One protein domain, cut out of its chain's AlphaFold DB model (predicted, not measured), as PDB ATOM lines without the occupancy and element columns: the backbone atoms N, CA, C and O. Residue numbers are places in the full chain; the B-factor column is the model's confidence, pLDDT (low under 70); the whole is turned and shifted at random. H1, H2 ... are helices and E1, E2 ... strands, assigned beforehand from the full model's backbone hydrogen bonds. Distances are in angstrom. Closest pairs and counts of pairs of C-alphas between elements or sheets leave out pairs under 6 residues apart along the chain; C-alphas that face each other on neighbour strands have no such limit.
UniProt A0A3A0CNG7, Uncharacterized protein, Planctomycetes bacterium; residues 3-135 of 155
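This is residues 3 to 135 of the 155 residues of an uncharacterized protein of Planctomycetes bacterium (UniProt A0A3A0CNG7). A long helix, H1, runs through the middle of the domain between two sheets, one of E2, E3, E4 and E5 and one of E1, E7 and E6, with the short helix H2 beside it over the same face of the four-stranded sheet. H1 packs closely on the twisted three-stranded sheet and crosses the strands of the other; H2 meets the three-stranded sheet mainly at its edge strand E6. There are 133 residues printed, with two named helices and seven named strands in the order E1 H1 E2 E3 E4 E5 H2 E6 E7; both sheets are antiparallel, and the class is mixed, helices and strands. The whole is compact and rounded, with a radius of gyration of the C-alphas of 14.0 A and spans of 40 by 35 by 29 A.

Begin with E2, residues 51 to 54, E3, 59 to 66, E4, 69 to 78, and E5, 81 to 88: they form a meander, each strand the antiparallel neighbour of the one before. Look for N 53 and O 61 at 2.8 A, N 62 and O 73 at 2.8 A, and N 74 and O 85 at 2.8 A. H1, residues 17 to 43, and H2, residues 99 to 108, are on the same face of this sheet, two layers, each helix at a height of 9.2 A over the sheet. H1 runs across the strands, at 87 degrees to E3 on the local plane; its closest C-alphas to E5 are those of Ala 27 and Val 87, 6.2 A. H2 also runs across them, at 84 degrees to E5 on the local plane. The helices are close but not clearly touching, Gln 26 and Ile 102 having the closest C-alphas at 7.8 A, and run the same way at a shallow tilt of 10 degrees. Both are also on one face of the sheet of E1, residues 3 to 10, E7, 126 to 134, and E6, 113 to 120, again two layers. The closest C-alphas of H1 and E1 are those of Gly 7 and Ala 32, 3.7 A; of H2 and E6, Phe 106 and Ala 114, 5.9 A. E7 is the inner strand: N 5 and O 131 are 2.9 A apart, N 130 and O 117 2.9 A. O i to N i+4 pairs are within hydrogen-bond range in 22 of 23 cases in H1 and 5 of 6 in H2.

Find C-alpha 3 at (46.135, 26.218, -32.417), where E1 begins; it runs 23.9 A to Pro 10. From C-alpha 17 at (40.117, -5.682, -40.185), H1 runs 39.7 A. E2 is 10.2 A long, E3 23.1 A, E4 29.2 A, E5 22.9 A, H2 14.7 A and E6 20.9 A. E7 runs 26.5 A to C-alpha 134 at (39.724, 28.772, -33.081).

The two C-alphas farthest apart are those of Gly 17 and Gly 45, 42.5 A. The printed part has no cut, and no link is long. Mean pLDDT of the printed part is 89.9; look for values under 70 at residue 15 and residues 120 to 124.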
ATOM      1  N   PHE A   3      45.152  27.284 -32.609       91.44
ATOM      2  CA  PHE A   3      46.135  26.218 -32.417       91.44
ATOM      3  C   PHE A   3      45.592  24.890 -32.953       91.44
ATOM      4  O   PHE A   3      44.401  24.758 -33.242       91.44
ATOM      5  N   LYS A   4      46.481  23.911 -33.130       94.81
ATOM      6  CA  LYS A   4      46.142  22.568 -33.609       94.81
ATOM      7  C   LYS A   4      46.546  21.543 -32.565       94.81
ATOM      8  O   LYS A   4      47.587  21.694 -31.933       94.81
ATOM      9  N   VAL A   5      45.737  20.504 -32.427       94.81
ATOM     10  CA  VAL A   5      45.991  19.384 -31.527       94.81
ATOM     11  C   VAL A   5      45.842  18.089 -32.300       94.81
ATOM     12  O   VAL A   5      44.845  17.893 -32.998       94.81
ATOM     13  N   THR A   6      46.830  17.211 -32.163       94.88
ATOM     14  CA  THR A   6      46.792  15.861 -32.721       94.88
ATOM     15  C   THR A   6      46.469  14.876 -31.608       94.88
ATOM     16  O   THR A   6      47.139  14.844 -30.578       94.88
ATOM     17  N   GLY A   7      45.418  14.090 -31.810       92.38
ATOM     18  CA  GLY A   7      45.068  12.946 -30.981       92.38
ATOM     19  C   GLY A   7      45.510  11.659 -31.656       92.38
ATOM     20  O   GLY A   7      45.525  11.567 -32.884       92.38
ATOM     21  N   VAL A   8      45.850  10.669 -30.838       92.56
ATOM     22  CA  VAL A   8      46.228   9.329 -31.290       92.56
ATOM     23  C   VAL A   8      45.393   8.285 -30.569       92.56
ATOM     24  O   VAL A   8      44.997   8.491 -29.418       92.56
ATOM     25  N   ALA A   9      45.113   7.174 -31.237       92.06
ATOM     26  CA  ALA A   9      44.397   6.056 -30.645       92.06
ATOM     27  C   ALA A   9      44.893   4.725 -31.211       92.06
ATOM     28  O   ALA A   9      45.102   4.625 -32.423       92.06
ATOM     29  N   PRO A  10      45.064   3.697 -30.366       90.81
ATOM     30  CA  PRO A  10      45.411   2.372 -30.838       90.81
ATOM     31  C   PRO A  10      44.212   1.649 -31.449       90.81
ATOM     32  O   PRO A  10      43.051   1.930 -31.145       90.81
ATOM     33  N   HIS A  11      44.507   0.663 -32.289       84.88
ATOM     34  CA  HIS A  11      43.523  -0.305 -32.744       84.88
ATOM     35  C   HIS A  11      42.961  -1.076 -31.543       84.88
ATOM     36  O   HIS A  11      43.741  -1.551 -30.710       84.88
ATOM     37  N   PRO A  12      41.630  -1.246 -31.450       80.75
ATOM     38  CA  PRO A  12      41.047  -2.106 -30.434       80.75
ATOM     39  C   PRO A  12      41.582  -3.527 -30.617       80.75
ATOM     40  O   PRO A  12      41.484  -4.096 -31.705       80.75
ATOM     41  N   SER A  13      42.125  -4.120 -29.555       74.88
ATOM     42  CA  SER A  13      42.688  -5.478 -29.584       74.88
ATOM     43  C   SER A  13      41.646  -6.564 -29.876       74.88
ATOM     44  O   SER A  13      41.999  -7.674 -30.263       74.88
ATOM     45  N   ASN A  14      40.363  -6.243 -29.701       71.25
ATOM     46  CA  ASN A  14      39.215  -7.126 -29.882       71.25
ATOM     47  C   ASN A  14      38.474  -6.932 -31.219       71.25
ATOM     48  O   ASN A  14      37.514  -7.656 -31.476       71.25
ATOM     49  N   ALA A  15      38.892  -5.984 -32.062       69.56
ATOM     50  CA  ALA A  15      38.284  -5.731 -33.365       69.56
ATOM     51  C   ALA A  15      39.228  -6.180 -34.489       69.56
ATOM     52  O   ALA A  15      40.445  -6.026 -34.393       69.56
ATOM     53  N   SER A  16      38.683  -6.717 -35.583       72.50
ATOM     54  CA  SER A  16      39.484  -7.168 -36.727       72.50
ATOM     55  C   SER A  16      39.240  -6.317 -37.975       72.50
ATOM     56  O   SER A  16      38.174  -5.732 -38.169       72.50
ATOM     57  N   GLY A  17      40.254  -6.240 -38.841       79.81
ATOM     58  CA  GLY A  17      40.117  -5.682 -40.185       79.81
ATOM     59  C   GLY A  17      39.735  -4.199 -40.220       79.81
ATOM     60  O   GLY A  17      40.403  -3.356 -39.624       79.81
ATOM     61  N   ALA A  18      38.699  -3.873 -40.994       84.75
ATOM     62  CA  ALA A  18      38.276  -2.497 -41.255       84.75
ATOM     63  C   ALA A  18      37.586  -1.836 -40.050       84.75
ATOM     64  O   ALA A  18      37.781  -0.647 -39.821       84.75
ATOM     65  N   GLU A  19      36.828  -2.593 -39.253       87.56
ATOM     66  CA  GLU A  19      36.109  -2.050 -38.093       87.56
ATOM     67  C   GLU A  19      37.077  -1.493 -37.042       87.56
ATOM     68  O   GLU A  19      36.879  -0.387 -36.540       87.56
ATOM     69  N   ALA A  20      38.178  -2.209 -36.789       87.44
ATOM     70  CA  ALA A  20      39.240  -1.770 -35.886       87.44
ATOM     71  C   ALA A  20      39.853  -0.426 -36.307       87.44
ATOM     72  O   ALA A  20      40.100   0.434 -35.461       87.44
ATOM     73  N   ARG A  21      40.053  -0.223 -37.617       88.12
ATOM     74  CA  ARG A  21      40.603   1.028 -38.165       88.12
ATOM     75  C   ARG A  21      39.638   2.191 -37.979       88.12
ATOM     76  O   ARG A  21      40.038   3.257 -37.521       88.12
ATOM     77  N   VAL A  22      38.353   1.973 -38.264       90.94
ATOM     78  CA  VAL A  22      37.327   3.009 -38.073       90.94
ATOM     79  C   VAL A  22      37.172   3.345 -36.588       90.94
ATOM     80  O   VAL A  22      37.100   4.525 -36.244       90.94
ATOM     81  N   ALA A  23      37.181   2.344 -35.700       92.00
ATOM     82  CA  ALA A  23      37.135   2.551 -34.252       92.00
ATOM     83  C   ALA A  23      38.320   3.394 -33.762       92.00
ATOM     84  O   ALA A  23      38.123   4.372 -33.041       92.00
ATOM     85  N   ALA A  24      39.536   3.046 -34.192       92.69
ATOM     86  CA  ALA A  24      40.746   3.780 -33.843       92.69
ATOM     87  C   ALA A  24      40.707   5.213 -34.376       92.69
ATOM     88  O   ALA A  24      40.967   6.153 -33.634       92.69
ATOM     89  N   SER A  25      40.308   5.412 -35.634       93.19
ATOM     90  CA  SER A  25      40.172   6.750 -36.215       93.19
ATOM     91  C   SER A  25      39.167   7.603 -35.433       93.19
ATOM     92  O   SER A  25      39.473   8.735 -35.061       93.19
ATOM     93  N   GLN A  26      38.000   7.056 -35.082       94.88
ATOM     94  CA  GLN A  26      37.012   7.769 -34.265       94.88
ATOM     95  C   GLN A  26      37.526   8.082 -32.859       94.88
ATOM     96  O   GLN A  26      37.322   9.195 -32.373       94.88
ATOM     97  N   ALA A  27      38.229   7.146 -32.222       95.19
ATOM     98  CA  ALA A  27      38.859   7.391 -30.933       95.19
ATOM     99  C   ALA A  27      39.935   8.484 -31.021       95.19
ATOM    100  O   ALA A  27      39.959   9.368 -30.168       95.19
ATOM    101  N   ALA A  28      40.758   8.493 -32.074       95.25
ATOM    102  CA  ALA A  28      41.769   9.522 -32.305       95.25
ATOM    103  C   ALA A  28      41.132  10.903 -32.507       95.25
ATOM    104  O   ALA A  28      41.609  11.884 -31.937       95.25
ATOM    105  N   ILE A  29      40.024  10.984 -33.255       96.12
ATOM    106  CA  ILE A  29      39.249  12.224 -33.443       96.12
ATOM    107  C   ILE A  29      38.727  12.744 -32.103       96.12
ATOM    108  O   ILE A  29      38.893  13.924 -31.796       96.12
ATOM    109  N   ILE A  30      38.095  11.875 -31.309       96.31
ATOM    110  CA  ILE A  30      37.556  12.244 -29.996       96.31
ATOM    111  C   ILE A  30      38.695  12.691 -29.077       96.31
ATOM    112  O   ILE A  30      38.581  13.734 -28.446       96.31
ATOM    113  N   ASN A  31      39.811  11.964 -29.051       95.31
ATOM    114  CA  ASN A  31      40.979  12.312 -28.251       95.31
ATOM    115  C   ASN A  31      41.545  13.693 -28.636       95.31
ATOM    116  O   ASN A  31      41.700  14.571 -27.787       95.31
ATOM    117  N   ALA A  32      41.752  13.932 -29.936       96.19
ATOM    118  CA  ALA A  32      42.217  15.216 -30.462       96.19
ATOM    119  C   ALA A  32      41.285  16.366 -30.057       96.19
ATOM    120  O   ALA A  32      41.736  17.426 -29.625       96.19
ATOM    121  N   PHE A  33      39.975  16.142 -30.172       97.06
ATOM    122  CA  PHE A  33      38.956  17.116 -29.807       97.06
ATOM    123  C   PHE A  33      38.948  17.426 -28.307       97.06
ATOM    124  O   PHE A  33      38.899  18.594 -27.925       97.06
ATOM    125  N   ILE A  34      39.040  16.409 -27.450       96.19
ATOM    126  CA  ILE A  34      39.060  16.587 -25.994       96.19
ATOM    127  C   ILE A  34      40.318  17.329 -25.553       96.19
ATOM    128  O   ILE A  34      40.219  18.266 -24.765       96.19
ATOM    129  N   HIS A  35      41.485  16.980 -26.093       95.25
ATOM    130  CA  HIS A  35      42.720  17.706 -25.807       95.25
ATOM    131  C   HIS A  35      42.662  19.159 -26.301       95.25
ATOM    132  O   HIS A  35      43.096  20.064 -25.587       95.25
ATOM    133  N   ALA A  36      42.065  19.413 -27.472       95.19
ATOM    134  CA  ALA A  36      41.819  20.774 -27.943       95.19
ATOM    135  C   ALA A  36      40.893  21.551 -26.996       95.19
ATOM    136  O   ALA A  36      41.153  22.716 -26.699       95.19
ATOM    137  N   LEU A  37      39.844  20.907 -26.478       95.19
ATOM    138  CA  LEU A  37      38.939  21.502 -25.499       95.19
ATOM    139  C   LEU A  37      39.637  21.772 -24.161       95.19
ATOM    140  O   LEU A  37      39.434  22.835 -23.582       95.19
ATOM    141  N   ILE A  38      40.477  20.856 -23.676       94.25
ATOM    142  CA  ILE A  38      41.287  21.046 -22.464       94.25
ATOM    143  C   ILE A  38      42.200  22.261 -22.618       94.25
ATOM    144  O   ILE A  38      42.237  23.110 -21.728       94.25
ATOM    145  N   GLU A  39      42.891  22.390 -23.751       93.38
ATOM    146  CA  GLU A  39      43.743  23.549 -24.020       93.38
ATOM    147  C   GLU A  39      42.915  24.840 -24.106       93.38
ATOM    148  O   GLU A  39      43.239  25.835 -23.460       93.38
ATOM    149  N   ALA A  40      41.773  24.822 -24.798       92.12
ATOM    150  CA  ALA A  40      40.868  25.968 -24.844       92.12
ATOM    151  C   ALA A  40      40.401  26.384 -23.436       92.12
ATOM    152  O   ALA A  40      40.406  27.566 -23.096       92.12
ATOM    153  N   ARG A  41      40.061  25.421 -22.575       92.31
ATOM    154  CA  ARG A  41      39.702  25.669 -21.170       92.31
ATOM    155  C   ARG A  41      40.874  26.239 -20.372       92.31
ATOM    156  O   ARG A  41      40.674  27.212 -19.647       92.31
ATOM    157  N   ARG A  42      42.088  25.711 -20.563       91.88
ATOM    158  CA  ARG A  42      43.328  26.214 -19.949       91.88
ATOM    159  C   ARG A  42      43.558  27.684 -20.280       91.88
ATOM    160  O   ARG A  42      43.747  28.486 -19.372       91.88
ATOM    161  N   THR A  43      43.444  28.059 -21.556       89.25
ATOM    162  CA  THR A  43      43.593  29.464 -21.983       89.25
ATOM    163  C   THR A  43      42.530  30.395 -21.391       89.25
ATOM    164  O   THR A  43      42.774  31.588 -21.240       89.25
ATOM    165  N   ARG A  44      41.362  29.856 -21.016       87.81
ATOM    166  CA  ARG A  44      40.257  30.585 -20.370       87.81
ATOM    167  C   ARG A  44      40.325  30.572 -18.838       87.81
ATOM    168  O   ARG A  44      39.400  31.074 -18.206       87.81
ATOM    169  N   GLY A  45      41.353  29.969 -18.236       88.75
ATOM    170  CA  GLY A  45      41.454  29.810 -16.781       88.75
ATOM    171  C   GLY A  45      40.384  28.891 -16.178       88.75
ATOM    172  O   GLY A  45      40.052  29.015 -15.003       88.75
ATOM    173  N   GLN A  46      39.804  27.992 -16.977       90.75
ATOM    174  CA  GLN A  46      38.774  27.052 -16.532       90.75
ATOM    175  C   GLN A  46      39.394  25.732 -16.037       90.75
ATOM    176  O   GLN A  46      40.468  25.353 -16.508       90.75
ATOM    177  N   PRO A  47      38.708  24.977 -15.152       89.44
ATOM    178  CA  PRO A  47      39.170  23.660 -14.714       89.44
ATOM    179  C   PRO A  47      39.401  22.715 -15.897       89.44
ATOM    180  O   PRO A  47      38.520  22.570 -16.750       89.44
ATOM    181  N   THR A  48      40.574  22.087 -15.949       92.06
ATOM    182  CA  THR A  48      40.988  21.193 -17.046       92.06
ATOM    183  C   THR A  48      40.845  19.713 -16.704       92.06
ATOM    184  O   THR A  48      40.707  18.897 -17.611       92.06
ATOM    185  N   ASP A  49      40.756  19.392 -15.417       90.00
ATOM    186  CA  ASP A  49      40.475  18.051 -14.919       90.00
ATOM    187  C   ASP A  49      38.996  17.916 -14.556       90.00
ATOM    188  O   ASP A  49      38.374  18.877 -14.097       90.00
ATOM    189  N   ASN A  50      38.438  16.716 -14.746       91.31
ATOM    190  CA  ASN A  50      37.114  16.324 -14.250       91.31
ATOM    191  C   ASN A  50      36.011  17.365 -14.518       91.31
ATOM    192  O   ASN A  50      35.398  17.899 -13.595       91.31
ATOM    193  N   PHE A  51      35.744  17.656 -15.793       94.25
ATOM    194  CA  PHE A  51      34.782  18.686 -16.185       94.25
ATOM    195  C   PHE A  51      33.645  18.143 -17.049       94.25
ATOM    196  O   PHE A  51      33.742  17.095 -17.686       94.25
ATOM    197  N   THR A  52      32.559  18.915 -17.099       96.12
ATOM    198  CA  THR A  52      31.498  18.795 -18.103       96.12
ATOM    199  C   THR A  52      31.317  20.152 -18.778       96.12
ATOM    200  O   THR A  52      31.269  21.180 -18.107       96.12
ATOM    201  N   ALA A  53      31.264  20.159 -20.104       93.19
ATOM    202  CA  ALA A  53      31.114  21.337 -20.939       93.19
ATOM    203  C   ALA A  53      29.944  21.143 -21.908       93.19
ATOM    204  O   ALA A  53      29.805  20.088 -22.527       93.19
ATOM    205  N   HIS A  54      29.127  22.180 -22.062       93.38
ATOM    206  CA  HIS A  54      28.076  22.236 -23.073       93.38
ATOM    207  C   HIS A  54      28.579  23.087 -24.237       93.38
ATOM    208  O   HIS A  54      28.831  24.281 -24.075       93.38
ATOM    209  N   LEU A  55      28.777  22.457 -25.391       90.50
ATOM    210  CA  LEU A  55      29.309  23.088 -26.596       90.50
ATOM    211  C   LEU A  55      28.165  23.246 -27.592       90.50
ATOM    212  O   LEU A  55      27.984  22.427 -28.482       90.50
ATOM    213  N   GLY A  56      27.347  24.272 -27.372       87.50
ATOM    214  CA  GLY A  56      26.084  24.449 -28.084       87.50
ATOM    215  C   GLY A  56      24.909  23.716 -27.417       87.50
ATOM    216  O   GLY A  56      25.057  23.111 -26.353       87.50
ATOM    217  N   PRO A  57      23.706  23.786 -28.013       88.50
ATOM    218  CA  PRO A  57      22.469  23.336 -27.371       88.50
ATOM    219  C   PRO A  57      22.311  21.812 -27.307       88.50
ATOM    220  O   PRO A  57      21.476  21.319 -26.554       88.50
ATOM    221  N   ARG A  58      23.059  21.055 -28.120       93.81
ATOM    222  CA  ARG A  58      22.848  19.607 -28.292       93.81
ATOM    223  C   ARG A  58      24.055  18.750 -27.953       93.81
ATOM    224  O   ARG A  58      23.941  17.528 -28.005       93.81
ATOM    225  N   LEU A  59      25.194  19.363 -27.652       95.06
ATOM    226  CA  LEU A  59      26.456  18.667 -27.456       95.06
ATOM    227  C   LEU A  59      26.961  18.904 -26.036       95.06
ATOM    228  O   LEU A  59      27.279  20.023 -25.636       95.06
ATOM    229  N   THR A  60      27.071  17.810 -25.297       96.62
ATOM    230  CA  THR A  60      27.656  17.779 -23.960       96.62
ATOM    231  C   THR A  60      28.906  16.920 -23.997       96.62
ATOM    232  O   THR A  60      28.884  15.792 -24.488       96.62
ATOM    233  N   VAL A  61      29.995  17.444 -23.454       96.81
ATOM    234  CA  VAL A  61      31.292  16.782 -23.379       96.81
ATOM    235  C   VAL A  61      31.689  16.680 -21.920       96.81
ATOM    236  O   VAL A  61      31.720  17.687 -21.224       96.81
ATOM    237  N   SER A  62      32.007  15.483 -21.449       96.38
ATOM    238  CA  SER A  62      32.578  15.279 -20.122       96.38
ATOM    239  C   SER A  62      33.925  14.589 -20.228       96.38
ATOM    240  O   SER A  62      34.065  13.629 -20.985       96.38
ATOM    241  N   TYR A  63      34.878  15.051 -19.437       96.25
ATOM    242  CA  TYR A  63      36.205  14.473 -19.314       96.25
ATOM    243  C   TYR A  63      36.462  14.151 -17.850       96.25
ATOM    244  O   TYR A  63      36.152  14.968 -16.981       96.25
ATOM    245  N   ARG A  64      37.021  12.975 -17.578       94.25
ATOM    246  CA  ARG A  64      37.484  12.575 -16.251       94.25
ATOM    247  C   ARG A  64      38.873  11.968 -16.338       94.25
ATOM    248  O   ARG A  64      39.147  11.193 -17.246       94.25
ATOM    249  N   SER A  65      39.709  12.302 -15.364       90.00
ATOM    250  CA  SER A  65      41.007  11.674 -15.139       90.00
ATOM    251  C   SER A  65      40.999  11.106 -13.723       90.00
ATOM    252  O   SER A  65      40.884  11.866 -12.758       90.00
ATOM    253  N   LEU A  66      41.032   9.779 -13.605       82.31
ATOM    254  CA  LEU A  66      41.021   9.048 -12.334       82.31
ATOM    255  C   LEU A  66      42.132   7.998 -12.374       82.31
ATOM    256  O   LEU A  66      42.206   7.217 -13.319       82.31
ATOM    257  N   ASP A  67      43.010   8.005 -11.370       83.19
ATOM    258  CA  ASP A  67      44.109   7.039 -11.214       83.19
ATOM    259  C   ASP A  67      45.011   6.898 -12.455       83.19
ATOM    260  O   ASP A  67      45.445   5.809 -12.829       83.19
ATOM    261  N   GLY A  68      45.280   8.025 -13.125       81.06
ATOM    262  CA  GLY A  68      46.116   8.079 -14.329       81.06
ATOM    263  C   GLY A  68      45.426   7.595 -15.606       81.06
ATOM    264  O   GLY A  68      46.079   7.516 -16.645       81.06
ATOM    265  N   ARG A  69      44.124   7.295 -15.545       87.44
ATOM    266  CA  ARG A  69      43.315   6.860 -16.686       87.44
ATOM    267  C   ARG A  69      42.323   7.930 -17.098       87.44
ATOM    268  O   ARG A  69      41.714   8.588 -16.253       87.44
ATOM    269  N   ALA A  70      42.158   8.086 -18.405       92.25
ATOM    270  CA  ALA A  70      41.360   9.153 -18.990       92.25
ATOM    271  C   ALA A  70      40.069   8.598 -19.597       92.25
ATOM    272  O   ALA A  70      40.094   7.768 -20.507       92.25
ATOM    273  N   GLU A  71      38.929   9.110 -19.139       95.94
ATOM    274  CA  GLU A  71      37.618   8.850 -19.722       95.94
ATOM    275  C   GLU A  71      37.073  10.124 -20.363       95.94
ATOM    276  O   GLU A  71      36.875  11.150 -19.713       95.94
ATOM    277  N   SER A  72      36.765  10.038 -21.650       96.06
ATOM    278  CA  SER A  72      36.080  11.079 -22.402       96.06
ATOM    279  C   SER A  72      34.724  10.576 -22.858       96.06
ATOM    280  O   SER A  72      34.613   9.513 -23.471       96.06
ATOM    281  N   ARG A  73      33.680  11.361 -22.614       97.25
ATOM    282  CA  ARG A  73      32.325  11.050 -23.062       97.25
ATOM    283  C   ARG A  73      31.720  12.238 -23.783       97.25
ATOM    284  O   ARG A  73      31.653  13.341 -23.249       97.25
ATOM    285  N   ILE A  74      31.217  11.977 -24.979       97.06
ATOM    286  CA  ILE A  74      30.475  12.927 -25.796       97.06
ATOM    287  C   ILE A  74      29.028  12.455 -25.870       97.06
ATOM    288  O   ILE A  74      28.756  11.309 -26.210       97.06
ATOM    289  N   THR A  75      28.092  13.337 -25.547       96.88
ATOM    290  CA  THR A  75      26.658  13.109 -25.721       96.88
ATOM    291  C   THR A  75      26.126  14.125 -26.719       96.88
ATOM    292  O   THR A  75      26.264  15.327 -26.499       96.88
ATOM    293  N   LEU A  76      25.529  13.641 -27.807       96.25
ATOM    294  CA  LEU A  76      24.957  14.456 -28.874       96.25
ATOM    295  C   LEU A  76      23.471  14.127 -29.042       96.25
ATOM    296  O   LEU A  76      23.111  12.963 -29.220       96.25
ATOM    297  N   VAL A  77      22.619  15.151 -29.036       94.38
ATOM    298  CA  VAL A  77      21.194  15.032 -29.377       94.38
ATOM    299  C   VAL A  77      20.986  15.443 -30.835       94.38
ATOM    300  O   VAL A  77      21.082  16.619 -31.188       94.38
ATOM    301  N   TYR A  78      20.695  14.483 -31.709       89.12
ATOM    302  CA  TYR A  78      20.540  14.707 -33.146       89.12
ATOM    303  C   TYR A  78      19.357  13.902 -33.700       89.12
ATOM    304  O   TYR A  78      19.187  12.739 -33.354       89.12
ATOM    305  N   GLU A  79      18.510  14.538 -34.521       87.00
ATOM    306  CA  GLU A  79      17.310  13.916 -35.122       87.00
ATOM    307  C   GLU A  79      16.389  13.213 -34.100       87.00
ATOM    308  O   GLU A  79      15.865  12.128 -34.337       87.00
ATOM    309  N   GLY A  80      16.209  13.820 -32.920       87.94
ATOM    310  CA  GLY A  80      15.382  13.251 -31.847       87.94
ATOM    311  C   GLY A  80      15.998  12.038 -31.140       87.94
ATOM    312  O   GLY A  80      15.334  11.415 -30.317       87.94
ATOM    313  N   ARG A  81      17.261  11.701 -31.430       91.94
ATOM    314  CA  ARG A  81      18.003  10.606 -30.796       91.94
ATOM    315  C   ARG A  81      19.177  11.140 -29.988       91.94
ATOM    316  O   ARG A  81      19.866  12.068 -30.404       91.94
ATOM    317  N   THR A  82      19.428  10.506 -28.847       93.75
ATOM    318  CA  THR A  82      20.608  10.774 -28.023       93.75
ATOM    319  C   THR A  82      21.663   9.721 -28.319       93.75
ATOM    320  O   THR A  82      21.472   8.543 -28.020       93.75
ATOM    321  N   SER A  83      22.786  10.143 -28.888       94.31
ATOM    322  CA  SER A  83      23.952   9.292 -29.110       94.31
ATOM    323  C   SER A  83      25.021   9.592 -28.069       94.31
ATOM    324  O   SER A  83      25.274  10.751 -27.736       94.31
ATOM    325  N   ARG A  84      25.664   8.539 -27.564       95.56
ATOM    326  CA  ARG A  84      26.756   8.638 -26.599       95.56
ATOM    327  C   ARG A  84      27.989   7.962 -27.170       95.56
ATOM    328  O   ARG A  84      27.923   6.791 -27.523       95.56
ATOM    329  N   LEU A  85      29.089   8.704 -27.216       95.50
ATOM    330  CA  LEU A  85      30.403   8.197 -27.569       95.50
ATOM    331  C   LEU A  85      31.283   8.206 -26.330       95.50
ATOM    332  O   LEU A  85      31.355   9.230 -25.649       95.50
ATOM    333  N   THR A  86      31.937   7.087 -26.041       95.94
ATOM    334  CA  THR A  86      32.829   6.968 -24.881       95.94
ATOM    335  C   THR A  86      34.183   6.461 -25.345       95.94
ATOM    336  O   THR A  86      34.271   5.409 -25.980       95.94
ATOM    337  N   VAL A  87      35.229   7.205 -25.001       95.62
ATOM    338  CA  VAL A  87      36.626   6.820 -25.182       95.62
ATOM    339  C   VAL A  87      37.254   6.693 -23.806       95.62
ATOM    340  O   VAL A  87      37.178   7.620 -23.004       95.62
ATOM    341  N   TYR A  88      37.861   5.545 -23.541       94.81
ATOM    342  CA  TYR A  88      38.583   5.266 -22.305       94.81
ATOM    343  C   TYR A  88      39.997   4.834 -22.666       94.81
ATOM    344  O   TYR A  88      40.159   3.964 -23.521       94.81
ATOM    345  N   ASP A  89      40.999   5.497 -22.091       92.38
ATOM    346  CA  ASP A  89      42.420   5.293 -22.395       92.38
ATOM    347  C   ASP A  89      42.706   5.251 -23.908       92.38
ATOM    348  O   ASP A  89      43.415   4.390 -24.426       92.38
ATOM    349  N   ASN A  90      42.125   6.211 -24.636       91.88
ATOM    350  CA  ASN A  90      42.224   6.363 -26.092       91.88
ATOM    351  C   ASN A  90      41.571   5.243 -26.922       91.88
ATOM    352  O   ASN A  90      41.759   5.205 -28.133       91.88
ATOM    353  N   VAL A  91      40.773   4.360 -26.317       93.56
ATOM    354  CA  VAL A  91      40.053   3.284 -27.016       93.56
ATOM    355  C   VAL A  91      38.555   3.564 -27.028       93.56
ATOM    356  O   VAL A  91      37.960   3.878 -25.993       93.56
ATOM    357  N   LEU A  92      37.920   3.423 -28.195       93.25
ATOM    358  CA  LEU A  92      36.467   3.524 -28.329       93.25
ATOM    359  C   LEU A  92      35.788   2.345 -27.613       93.25
ATOM    360  O   LEU A  92      36.097   1.190 -27.884       93.25
ATOM    361  N   GLN A  93      34.851   2.633 -26.711       94.25
ATOM    362  CA  GLN A  93      34.231   1.625 -25.835       94.25
ATOM    363  C   GLN A  93      32.981   0.958 -26.437       94.25
ATOM    364  O   GLN A  93      32.273   0.217 -25.759       94.25
ATOM    365  N   HIS A  94      32.664   1.251 -27.694       90.44
ATOM    366  CA  HIS A  94      31.506   0.725 -28.411       90.44
ATOM    367  C   HIS A  94      31.849   0.578 -29.903       90.44
ATOM    368  O   HIS A  94      32.856   1.137 -30.348       90.44
ATOM    369  N   PRO A  95      31.018  -0.125 -30.698       91.38
ATOM    370  CA  PRO A  95      31.217  -0.213 -32.142       91.38
ATOM    371  C   PRO A  95      31.282   1.172 -32.806       91.38
ATOM    372  O   PRO A  95      30.622   2.105 -32.323       91.38
ATOM    373  N   PRO A  96      32.037   1.337 -33.906       91.12
ATOM    374  CA  PRO A  96      32.118   2.609 -34.610       91.12
ATOM    375  C   PRO A  96      30.747   3.117 -35.046       91.12
ATOM    376  O   PRO A  96      29.882   2.353 -35.473       91.12
ATOM    377  N   VAL A  97      30.558   4.430 -34.973       92.19
ATOM    378  CA  VAL A  97      29.313   5.082 -35.398       92.19
ATOM    379  C   VAL A  97      29.399   5.590 -36.836       92.19
ATOM    380  O   VAL A  97      30.471   5.629 -37.435       92.19
ATOM    381  N   ASP A  98      28.275   6.039 -37.394       91.06
ATOM    382  CA  ASP A  98      28.273   6.743 -38.679       91.06
ATOM    383  C   ASP A  98      29.124   8.029 -38.595       91.06
ATOM    384  O   ASP A  98      28.978   8.845 -37.679       91.06
ATOM    385  N   ILE A  99      29.990   8.247 -39.587       87.75
ATOM    386  CA  ILE A  99      30.837   9.440 -39.705       87.75
ATOM    387  C   ILE A  99      30.034  10.753 -39.731       87.75
ATOM    388  O   ILE A  99      30.542  11.801 -39.327       87.75
ATOM    389  N   ARG A 100      28.768  10.724 -40.164       90.81
ATOM    390  CA  ARG A 100      27.847  11.871 -40.101       90.81
ATOM    391  C   ARG A 100      27.645  12.349 -38.666       90.81
ATOM    392  O   ARG A 100      27.608  13.559 -38.443       90.81
ATOM    393  N   LEU A 101      27.591  11.429 -37.699       91.88
ATOM    394  CA  LEU A 101      27.492  11.767 -36.279       91.88
ATOM    395  C   LEU A 101      28.745  12.520 -35.816       91.88
ATOM    396  O   LEU A 101      28.633  13.557 -35.166       91.88
ATOM    397  N   ILE A 102      29.931  12.054 -36.219       92.50
ATOM    398  CA  ILE A 102      31.208  12.707 -35.896       92.50
ATOM    399  C   ILE A 102      31.265  14.121 -36.477       92.50
ATOM    400  O   ILE A 102      31.579  15.073 -35.768       92.50
ATOM    401  N   ARG A 103      30.896  14.295 -37.752       92.00
ATOM    402  CA  ARG A 103      30.821  15.627 -38.377       92.00
ATOM    403  C   ARG A 103      29.852  16.546 -37.639       92.00
ATOM    404  O   ARG A 103      30.121  17.740 -37.501       92.00
ATOM    405  N   LYS A 104      28.741  15.997 -37.141       93.75
ATOM    406  CA  LYS A 104      27.739  16.773 -36.416       93.75
ATOM    407  C   LYS A 104      28.249  17.288 -35.069       93.75
ATOM    408  O   LYS A 104      27.874  18.399 -34.713       93.75
ATOM    409  N   ILE A 105      29.146  16.566 -34.387       94.38
ATOM    410  CA  ILE A 105      29.828  17.054 -33.172       94.38
ATOM    411  C   ILE A 105      30.508  18.393 -33.462       94.38
ATOM    412  O   ILE A 105      30.194  19.384 -32.812       94.38
ATOM    413  N   PHE A 106      31.366  18.460 -34.484       93.31
ATOM    414  CA  PHE A 106      32.054  19.705 -34.848       93.31
ATOM    415  C   PHE A 106      31.079  20.804 -35.281       93.31
ATOM    416  O   PHE A 106      31.265  21.965 -34.924       93.31
ATOM    417  N   GLY A 107      29.996  20.438 -35.973       91.69
ATOM    418  CA  GLY A 107      28.935  21.375 -36.344       91.69
ATOM    419  C   GLY A 107      28.218  22.034 -35.156       91.69
ATOM    420  O   GLY A 107      27.744  23.154 -35.300       91.69
ATOM    421  N   GLU A 108      28.147  21.383 -33.989       92.06
ATOM    422  CA  GLU A 108      27.555  21.975 -32.774       92.06
ATOM    423  C   GLU A 108      28.523  22.912 -32.030       92.06
ATOM    424  O   GLU A 108      28.093  23.715 -31.207       92.06
ATOM    425  N   THR A 109      29.819  22.890 -32.358       90.38
ATOM    426  CA  THR A 109      30.828  23.743 -31.699       90.38
ATOM    427  C   THR A 109      30.843  25.198 -32.179       90.38
ATOM    428  O   THR A 109      31.728  25.959 -31.797       90.38
ATOM    429  N   ASN A 110      29.898  25.605 -33.037       85.94
ATOM    430  CA  ASN A 110      29.806  26.955 -33.611       85.94
ATOM    431  C   ASN A 110      31.114  27.454 -34.263       85.94
ATOM    432  O   ASN A 110      31.413  28.646 -34.245       85.94
ATOM    433  N   GLY A 111      31.902  26.542 -34.839       87.00
ATOM    434  CA  GLY A 111      33.167  26.863 -35.507       87.00
ATOM    435  C   GLY A 111      34.369  27.028 -34.573       87.00
ATOM    436  O   GLY A 111      35.465  27.288 -35.062       87.00
ATOM    437  N   GLU A 112      34.205  26.836 -33.259       90.88
ATOM    438  CA  GLU A 112      35.324  26.844 -32.308       90.88
ATOM    439  C   GLU A 112      36.295  25.689 -32.571       90.88
ATOM    440  O   GLU A 112      37.503  25.848 -32.403       90.88
ATOM    441  N   PHE A 113      35.794  24.538 -33.028       94.56
ATOM    442  CA  PHE A 113      36.617  23.378 -33.345       94.56
ATOM    443  C   PHE A 113      36.335  22.863 -34.755       94.56
ATOM    444  O   PHE A 113      35.186  22.787 -35.191       94.56
ATOM    445  N   ALA A 114      37.386  22.444 -35.458       94.56
ATOM    446  CA  ALA A 114      37.263  21.831 -36.778       94.56
ATOM    447  C   ALA A 114      38.201  20.634 -36.922       94.56
ATOM    448  O   ALA A 114      39.394  20.730 -36.631       94.56
ATOM    449  N   LEU A 115      37.672  19.519 -37.422       95.06
ATOM    450  CA  LEU A 115      38.482  18.376 -37.832       95.06
ATOM    451  C   LEU A 115      39.237  18.720 -39.122       95.06
ATOM    452  O   LEU A 115      38.609  19.055 -40.125       95.06
ATOM    453  N   LEU A 116      40.569  18.648 -39.088       93.38
ATOM    454  CA  LEU A 116      41.433  18.986 -40.223       93.38
ATOM    455  C   LEU A 116      41.858  17.759 -41.026       93.38
ATOM    456  O   LEU A 116      41.739  17.754 -42.248       93.38
ATOM    457  N   SER A 117      42.382  16.743 -40.344       91.88
ATOM    458  CA  SER A 117      42.854  15.508 -40.967       91.88
ATOM    459  C   SER A 117      42.566  14.306 -40.082       91.88
ATOM    460  O   SER A 117      42.446  14.416 -38.857       91.88
ATOM    461  N   THR A 118      42.462  13.159 -40.736       89.56
ATOM    462  CA  THR A 118      42.442  11.835 -40.125       89.56
ATOM    463  C   THR A 118      43.430  11.006 -40.917       89.56
ATOM    464  O   THR A 118      43.173  10.699 -42.082       89.56
ATOM    465  N   ASP A 119      44.561  10.700 -40.304       83.81
ATOM    466  CA  ASP A 119      45.651   9.985 -40.941       83.81
ATOM    467  C   ASP A 119      45.726   8.589 -40.325       83.81
ATOM    468  O   ASP A 119      45.892   8.418 -39.114       83.81
ATOM    469  N   GLU A 120      45.572   7.573 -41.168       65.06
ATOM    470  CA  GLU A 120      45.953   6.213 -40.803       65.06
ATOM    471  C   GLU A 120      47.464   6.103 -41.011       65.06
ATOM    472  O   GLU A 120      47.944   6.233 -42.147       65.06
ATOM    473  N   THR A 121      48.236   5.863 -39.948       60.88
ATOM    474  CA  THR A 121      49.649   5.528 -40.126       60.88
ATOM    475  C   THR A 121      49.725   4.133 -40.746       60.88
ATOM    476  O   THR A 121      49.457   3.108 -40.121       60.88
ATOM    477  N   ARG A 122      50.012   4.090 -42.054       46.75
ATOM    478  CA  ARG A 122      50.097   2.844 -42.829       46.75
ATOM    479  C   ARG A 122      51.092   1.886 -42.173       46.75
ATOM    480  O   ARG A 122      52.288   2.141 -42.186       46.75
ATOM    481  N   GLY A 123      50.584   0.756 -41.684       55.53
ATOM    482  CA  GLY A 123      51.391  -0.310 -41.084       55.53
ATOM    483  C   GLY A 123      51.527  -0.231 -39.564       55.53
ATOM    484  O   GLY A 123      52.059  -1.164 -38.970       55.53
ATOM    485  N   GLU A 124      51.002   0.815 -38.929       60.00
ATOM    486  CA  GLU A 124      51.028   0.968 -37.479       60.00
ATOM    487  C   GLU A 124      49.656   0.645 -36.880       60.00
ATOM    488  O   GLU A 124      48.606   0.864 -37.481       60.00
ATOM    489  N   THR A 125      49.653   0.102 -35.667       75.94
ATOM    490  CA  THR A 125      48.457  -0.210 -34.872       75.94
ATOM    491  C   THR A 125      47.777   1.045 -34.312       75.94
ATOM    492  O   THR A 125      47.087   0.959 -33.297       75.94
ATOM    493  N   LEU A 126      47.999   2.210 -34.924       87.06
ATOM    494  CA  LEU A 126      47.616   3.524 -34.425       87.06
ATOM    495  C   LEU A 126      46.876   4.310 -35.512       87.06
ATOM    496  O   LEU A 126      47.178   4.220 -36.698       87.06
ATOM    497  N   ALA A 127      45.920   5.126 -35.085       91.50
ATOM    498  CA  ALA A 127      45.297   6.156 -35.901       91.50
ATOM    499  C   ALA A 127      45.608   7.531 -35.310       91.50
ATOM    500  O   ALA A 127      45.683   7.680 -34.085       91.50
ATOM    501  N   ALA A 128      45.747   8.538 -36.172       92.44
ATOM    502  CA  ALA A 128      45.938   9.926 -35.777       92.44
ATOM    503  C   ALA A 128      44.831  10.817 -36.354       92.44
ATOM    504  O   ALA A 128      44.337  10.611 -37.463       92.44
ATOM    505  N   ALA A 129      44.446  11.843 -35.605       94.81
ATOM    506  CA  ALA A 129      43.527  12.869 -36.077       94.81
ATOM    507  C   ALA A 129      43.971  14.241 -35.584       94.81
ATOM    508  O   ALA A 129      44.438  14.376 -34.456       94.81
ATOM    509  N   THR A 130      43.789  15.265 -36.413       95.62
ATOM    510  CA  THR A 130      44.166  16.640 -36.074       95.62
ATOM    511  C   THR A 130      42.933  17.528 -36.014       95.62
ATOM    512  O   THR A 130      42.186  17.632 -36.987       95.62
ATOM    513  N   VAL A 131      42.747  18.216 -34.889       96.12
ATOM    514  CA  VAL A 131      41.672  19.188 -34.661       96.12
ATOM    515  C   VAL A 131      42.274  20.582 -34.514       96.12
ATOM    516  O   VAL A 131      43.218  20.792 -33.755       96.12
ATOM    517  N   ALA A 132      41.727  21.549 -35.246       94.25
ATOM    518  CA  ALA A 132      41.979  22.963 -35.007       94.25
ATOM    519  C   ALA A 132      41.038  23.490 -33.925       94.25
ATOM    520  O   ALA A 132      39.855  23.153 -33.921       94.25
ATOM    521  N   CYS A 133      41.560  24.364 -33.070       93.19
ATOM    522  CA  CYS A 133      40.781  25.205 -32.177       93.19
ATOM    523  C   CYS A 133      40.943  26.670 -32.591       93.19
ATOM    524  O   CYS A 133      42.067  27.173 -32.711       93.19
ATOM    525  N   TYR A 134      39.820  27.349 -32.794       89.88
ATOM    526  CA  TYR A 134      39.724  28.772 -33.081       89.88
ATOM    527  C   TYR A 134      39.089  29.455 -31.872       89.88
ATOM    528  O   TYR A 134      37.876  29.425 -31.688       89.88
ATOM    529  N   LEU A 135      39.907  30.082 -31.028       71.31
ATOM    530  CA  LEU A 135      39.403  30.864 -29.904       71.31
ATOM    531  C   LEU A 135      38.863  32.199 -30.441       71.31
ATOM    532  O   LEU A 135      39.670  32.985 -30.965       71.31
TER     533      LEU A 135